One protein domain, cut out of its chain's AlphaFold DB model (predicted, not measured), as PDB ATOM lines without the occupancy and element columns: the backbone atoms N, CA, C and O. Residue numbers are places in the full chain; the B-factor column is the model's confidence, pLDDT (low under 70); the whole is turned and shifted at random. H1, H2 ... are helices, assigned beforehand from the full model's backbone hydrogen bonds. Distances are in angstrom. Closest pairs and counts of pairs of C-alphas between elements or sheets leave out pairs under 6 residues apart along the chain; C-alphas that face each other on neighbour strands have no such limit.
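What this domain is: This is residues 2 to 46 of the 82 residues of the protein "Tryptophan halogenase" of Cellvibrio japonicus (strain Ueda107) (UniProt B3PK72). The longest helix, H2, and H1, about perpendicular to it, make a small body, from which a loop tip, residues 15 to 20, and a tail, residues 41 to 46 with H3, stick out. The 45 printed residues hold three named helices, H1, H2, H3 along the chain, and no named strand; the class is all helix. The whole is only just compact, close to loose, with a radius of gyration of the C-alphas of 11.2 A and spans of 32 by 23 by 16 A.

Where its parts are: H2, residues 22 to 31, is 13.9 A long and begins at C-alpha 22, (-14.571, -49.365, 3.265). H1, residues 2 to 9, is 10.5 A long, from C-alpha 2 at (-18.666, -39.277, 1.410). H3, residues 41 to 45, ends at C-alpha 45, (-33.128, -61.631, -0.165).

How they stand to each other: H2 and H1 are close but not clearly touching; their closest C-alphas, of Met 29 and Asp 3, are 7.0 A apart, and their lines stand at 84 degrees. H3 is apart from both. In H1 and H2 every O i to N i+4 pair is within hydrogen-bond range; in H3 0 of 1 is, beside 2 of 2 O i to N i+3 pairs.

The domain as a whole: The C-alphas farthest apart, of Asp 17 and Ile 46, are 33.6 A apart. The link H1 to H2 is long. The printed part has no cut, and no printed residue is under 70 in pLDDT.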
ATOM      1  N   ILE A   2     -18.354 -37.835   1.260       75.88
ATOM      2  CA  ILE A   2     -18.666 -39.277   1.410       75.88
ATOM      3  C   ILE A   2     -19.724 -39.518   2.499       75.88
ATOM      4  O   ILE A   2     -20.557 -40.404   2.355       75.88
ATOM      5  N   ASP A   3     -19.739 -38.686   3.536       82.12
ATOM      6  CA  ASP A   3     -20.743 -38.655   4.604       82.12
ATOM      7  C   ASP A   3     -22.182 -38.479   4.091       82.12
ATOM      8  O   ASP A   3     -23.056 -39.228   4.506       82.12
ATOM      9  N   ALA A   4     -22.436 -37.552   3.161       88.94
ATOM     10  CA  ALA A   4     -23.771 -37.300   2.617       88.94
ATOM     11  C   ALA A   4     -24.274 -38.492   1.788       88.94
ATOM     12  O   ALA A   4     -25.422 -38.906   1.918       88.94
ATOM     13  N   ILE A   5     -23.388 -39.091   0.986       92.06
ATOM     14  CA  ILE A   5     -23.703 -40.274   0.175       92.06
ATOM     15  C   ILE A   5     -23.951 -41.492   1.069       92.06
ATOM     16  O   ILE A   5     -24.897 -42.251   0.844       92.06
ATOM     17  N   PHE A   6     -23.117 -41.676   2.093       94.75
ATOM     18  CA  PHE A   6     -23.291 -42.739   3.072       94.75
ATOM     19  C   PHE A   6     -24.589 -42.554   3.860       94.75
ATOM     20  O   PHE A   6     -25.350 -43.506   4.004       94.75
ATOM     21  N   LYS A   7     -24.882 -41.330   4.311       96.19
ATOM     22  CA  LYS A   7     -26.123 -40.992   5.011       96.19
ATOM     23  C   LYS A   7     -27.349 -41.320   4.162       96.19
ATOM     24  O   LYS A   7     -28.267 -41.942   4.671       96.19
ATOM     25  N   GLU A   8     -27.351 -40.980   2.879       96.62
ATOM     26  CA  GLU A   8     -28.502 -41.238   2.008       96.62
ATOM     27  C   GLU A   8     -28.654 -42.722   1.633       96.62
ATOM     28  O   GLU A   8     -29.769 -43.227   1.584       96.62
ATOM     29  N   THR A   9     -27.553 -43.434   1.361       95.19
ATOM     30  CA  THR A   9     -27.617 -44.732   0.650       95.19
ATOM     31  C   THR A   9     -26.951 -45.913   1.356       95.19
ATOM     32  O   THR A   9     -27.004 -47.038   0.856       95.19
ATOM     33  N   GLY A  10     -26.221 -45.670   2.446       94.12
ATOM     34  CA  GLY A  10     -25.371 -46.669   3.099       94.12
ATOM     35  C   GLY A  10     -24.147 -47.101   2.284       94.12
ATOM     36  O   GLY A  10     -23.435 -48.020   2.692       94.12
ATOM     37  N   LYS A  11     -23.874 -46.466   1.137       93.62
ATOM     38  CA  LYS A  11     -22.740 -46.808   0.270       93.62
ATOM     39  C   LYS A  11     -21.468 -46.098   0.706       93.62
ATOM     40  O   LYS A  11     -21.485 -44.930   1.089       93.62
ATOM     41  N   ILE A  12     -20.356 -46.806   0.566       92.00
ATOM     42  CA  ILE A  12     -19.006 -46.277   0.732       92.00
ATOM     43  C   ILE A  12     -18.282 -46.500  -0.588       92.00
ATOM     44  O   ILE A  12     -18.378 -47.576  -1.176       92.00
ATOM     45  N   PHE A  13     -17.601 -45.464  -1.061       85.81
ATOM     46  CA  PHE A  13     -16.794 -45.513  -2.268       85.81
ATOM     47  C   PHE A  13     -15.342 -45.308  -1.872       85.81
ATOM     48  O   PHE A  13     -15.044 -44.432  -1.061       85.81
ATOM     49  N   ARG A  14     -14.472 -46.126  -2.454       80.44
ATOM     50  CA  ARG A  14     -13.030 -46.054  -2.277       80.44
ATOM     51  C   ARG A  14     -12.378 -45.773  -3.623       80.44
ATOM     52  O   ARG A  14     -12.709 -46.425  -4.615       80.44
ATOM     53  N   GLU A  15     -11.434 -44.844  -3.639       81.62
ATOM     54  CA  GLU A  15     -10.537 -44.616  -4.767       81.62
ATOM     55  C   GLU A  15      -9.270 -45.477  -4.645       81.62
ATOM     56  O   GLU A  15      -8.880 -45.925  -3.565       81.62
ATOM     57  N   GLN A  16      -8.630 -45.772  -5.777       76.00
ATOM     58  CA  GLN A  16      -7.576 -46.791  -5.861       76.00
ATOM     59  C   GLN A  16      -6.377 -46.519  -4.931       76.00
ATOM     60  O   GLN A  16      -5.778 -47.468  -4.425       76.00
ATOM     61  N   ASP A  17      -6.108 -45.246  -4.640       85.56
ATOM     62  CA  ASP A  17      -4.998 -44.789  -3.799       85.56
ATOM     63  C   ASP A  17      -5.427 -44.393  -2.371       85.56
ATOM     64  O   ASP A  17      -4.641 -43.822  -1.610       85.56
ATOM     65  N   ASP A  18      -6.661 -44.714  -1.967       86.31
ATOM     66  CA  ASP A  18      -7.137 -44.420  -0.616       86.31
ATOM     67  C   ASP A  18      -6.428 -45.280   0.438       86.31
ATOM     68  O   ASP A  18      -6.374 -46.515   0.350       86.31
ATOM     69  N   LEU A  19      -5.961 -44.603   1.493       88.50
ATOM     70  CA  LEU A  19      -5.369 -45.212   2.685       88.50
ATOM     71  C   LEU A  19      -6.405 -46.007   3.499       88.50
ATOM     72  O   LEU A  19      -6.103 -47.075   4.037       88.50
ATOM     73  N   PHE A  20      -7.625 -45.480   3.607       89.56
ATOM     74  CA  PHE A  20      -8.708 -46.095   4.369       89.56
ATOM     75  C   PHE A  20      -9.518 -47.052   3.499       89.56
ATOM     76  O   PHE A  20      -9.849 -46.757   2.354       89.56
ATOM     77  N   HIS A  21      -9.861 -48.204   4.071       89.12
ATOM     78  CA  HIS A  21     -10.737 -49.179   3.428       89.12
ATOM     79  C   HIS A  21     -12.198 -48.919   3.806       89.12
ATOM     80  O   HIS A  21     -12.485 -48.252   4.801       89.12
ATOM     81  N   ASP A  22     -13.126 -49.524   3.067       90.25
ATOM     82  CA  ASP A  22     -14.571 -49.365   3.265       90.25
ATOM     83  C   ASP A  22     -14.993 -49.651   4.714       90.25
ATOM     84  O   ASP A  22     -15.771 -48.909   5.308       90.25
ATOM     85  N   ALA A  23     -14.413 -50.689   5.328       91.56
ATOM     86  CA  ALA A  23     -14.672 -51.037   6.723       91.56
ATOM     87  C   ALA A  23     -14.221 -49.944   7.711       91.56
ATOM     88  O   ALA A  23     -14.874 -49.746   8.736       91.56
ATOM     89  N   SER A  24     -13.132 -49.227   7.415       93.31
ATOM     90  CA  SER A  24     -12.654 -48.108   8.235       93.31
ATOM     91  C   SER A  24     -13.637 -46.943   8.177       93.31
ATOM     92  O   SER A  24     -14.042 -46.427   9.216       93.31
ATOM     93  N   TRP A  25     -14.078 -46.573   6.973       92.56
ATOM     94  CA  TRP A  25     -15.069 -45.514   6.797       92.56
ATOM     95  C   TRP A  25     -16.414 -45.876   7.425       92.56
ATOM     96  O   TRP A  25     -17.005 -45.033   8.092       92.56
ATOM     97  N   LEU A  26     -16.854 -47.132   7.310       94.81
ATOM     98  CA  LEU A  26     -18.076 -47.611   7.956       94.81
ATOM     99  C   LEU A  26     -18.025 -47.398   9.474       94.81
ATOM    100  O   LEU A  26     -18.974 -46.885  10.064       94.81
ATOM    101  N   GLN A  27     -16.905 -47.760  10.105       95.62
ATOM    102  CA  GLN A  27     -16.715 -47.589  11.546       95.62
ATOM    103  C   GLN A  27     -16.665 -46.117  11.955       95.62
ATOM    104  O   GLN A  27     -17.254 -45.761  12.973       95.62
ATOM    105  N   VAL A  28     -16.001 -45.260  11.174       94.81
ATOM    106  CA  VAL A  28     -15.946 -43.817  11.447       94.81
ATOM    107  C   VAL A  28     -17.336 -43.197  11.342       94.81
ATOM    108  O   VAL A  28     -17.762 -42.529  12.278       94.81
ATOM    109  N   MET A  29     -18.067 -43.442  10.252       95.50
ATOM    110  CA  MET A  29     -19.384 -42.834  10.037       95.50
ATOM    111  C   MET A  29     -20.377 -43.254  11.126       95.50
ATOM    112  O   MET A  29     -20.952 -42.396  11.796       95.50
ATOM    113  N   LEU A  30     -20.506 -44.562  11.379       96.25
ATOM    114  CA  LEU A  30     -21.388 -45.070  12.432       96.25
ATOM    115  C   LEU A  30     -20.934 -44.613  13.827       96.25
ATOM    116  O   LEU A  30     -21.760 -44.221  14.647       96.25
ATOM    117  N   GLY A  31     -19.624 -44.620  14.096       96.12
ATOM    118  CA  GLY A  31     -19.052 -44.202  15.379       96.12
ATOM    119  C   GLY A  31     -19.231 -42.711  15.680       96.12
ATOM    120  O   GLY A  31     -19.321 -42.334  16.844       96.12
ATOM    121  N   GLN A  32     -19.333 -41.874  14.647       96.19
ATOM    122  CA  GLN A  32     -19.651 -40.446  14.756       96.19
ATOM    123  C   GLN A  32     -21.170 -40.169  14.742       96.19
ATOM    124  O   GLN A  32     -21.585 -39.013  14.769       96.19
ATOM    125  N   GLY A  33     -22.012 -41.209  14.714       96.06
ATOM    126  CA  GLY A  33     -23.473 -41.087  14.768       96.06
ATOM    127  C   GLY A  33     -24.159 -40.853  13.419       96.06
ATOM    128  O   GLY A  33     -25.357 -40.574  13.383       96.06
ATOM    129  N   ILE A  34     -23.440 -40.985  12.303       96.62
ATOM    130  CA  ILE A  34     -24.021 -40.903  10.962       96.62
ATOM    131  C   ILE A  34     -24.638 -42.267  10.646       96.62
ATOM    132  O   ILE A  34     -23.936 -43.207  10.291       96.62
ATOM    133  N   MET A  35     -25.956 -42.385  10.802       97.25
ATOM    134  CA  MET A  35     -26.708 -43.602  10.464       97.25
ATOM    135  C   MET A  35     -27.266 -43.497   9.045       97.25
ATOM    136  O   MET A  35     -27.912 -42.484   8.774       97.25
ATOM    137  N   PRO A  36     -27.067 -44.488   8.160       97.50
ATOM    138  CA  PRO A  36     -27.623 -44.448   6.813       97.50
ATOM    139  C   PRO A  36     -29.155 -44.563   6.836       97.50
ATOM    140  O   PRO A  36     -29.713 -45.281   7.665       97.50
ATOM    141  N   ASP A  37     -29.819 -43.851   5.929       97.56
ATOM    142  CA  ASP A  37     -31.278 -43.837   5.767       97.56
ATOM    143  C   ASP A  37     -31.779 -44.981   4.867       97.56
ATOM    144  O   ASP A  37     -32.961 -45.320   4.903       97.56
ATOM    145  N   ASP A  38     -30.879 -45.608   4.105       96.75
ATOM    146  CA  ASP A  38     -31.162 -46.737   3.217       96.75
ATOM    147  C   ASP A  38     -30.001 -47.754   3.201       96.75
ATOM    148  O   ASP A  38     -28.905 -47.502   3.714       96.75
ATOM    149  N   TYR A  39     -30.237 -48.928   2.620       95.69
ATOM    150  CA  TYR A  39     -29.263 -50.005   2.465       95.69
ATOM    151  C   TYR A  39     -29.441 -50.734   1.128       95.69
ATOM    152  O   TYR A  39     -30.438 -50.599   0.424       95.69
ATOM    153  N   HIS A  40     -28.455 -51.549   0.742       95.38
ATOM    154  CA  HIS A  40     -28.521 -52.250  -0.540       95.38
ATOM    155  C   HIS A  40     -29.676 -53.283  -0.571       95.38
ATOM    156  O   HIS A  40     -29.678 -54.196   0.263       95.38
ATOM    157  N   PRO A  41     -30.580 -53.264  -1.577       95.88
ATOM    158  CA  PRO A  41     -31.773 -54.124  -1.614       95.88
ATOM    159  C   PRO A  41     -31.508 -55.631  -1.584       95.88
ATOM    160  O   PRO A  41     -32.386 -56.405  -1.217       95.88
ATOM    161  N   ILE A  42     -30.295 -56.066  -1.948       95.44
ATOM    162  CA  ILE A  42     -29.875 -57.474  -1.842       95.44
ATOM    163  C   ILE A  42     -30.035 -58.028  -0.421       95.44
ATOM    164  O   ILE A  42     -30.276 -59.221  -0.267       95.44
ATOM    165  N   ALA A  43     -29.958 -57.183   0.613       94.38
ATOM    166  CA  ALA A  43     -30.168 -57.610   1.992       94.38
ATOM    167  C   ALA A  43     -31.576 -58.199   2.212       94.38
ATOM    168  O   ALA A  43     -31.724 -59.127   3.000       94.38
ATOM    169  N   ASN A  44     -32.573 -57.758   1.435       95.81
ATOM    170  CA  ASN A  44     -33.953 -58.253   1.501       95.81
ATOM    171  C   ASN A  44     -34.137 -59.661   0.915       95.81
ATOM    172  O   ASN A  44     -35.231 -60.214   0.972       95.81
ATOM    173  N   SER A  45     -33.092 -60.244   0.317       96.94
ATOM    174  CA  SER A  45     -33.128 -61.631  -0.165       96.94
ATOM    175  C   SER A  45     -32.932 -62.667   0.948       96.94
ATOM    176  O   SER A  45     -33.142 -63.856   0.715       96.94
ATOM    177  N   ILE A  46     -32.537 -62.226   2.146       95.56
ATOM    178  CA  ILE A  46     -32.302 -63.063   3.327       95.56
ATOM    179  C   ILE A  46     -33.501 -62.905   4.268       95.56
ATOM    180  O   ILE A  46     -33.930 -61.782   4.525       95.56
TER     181      ILE A  46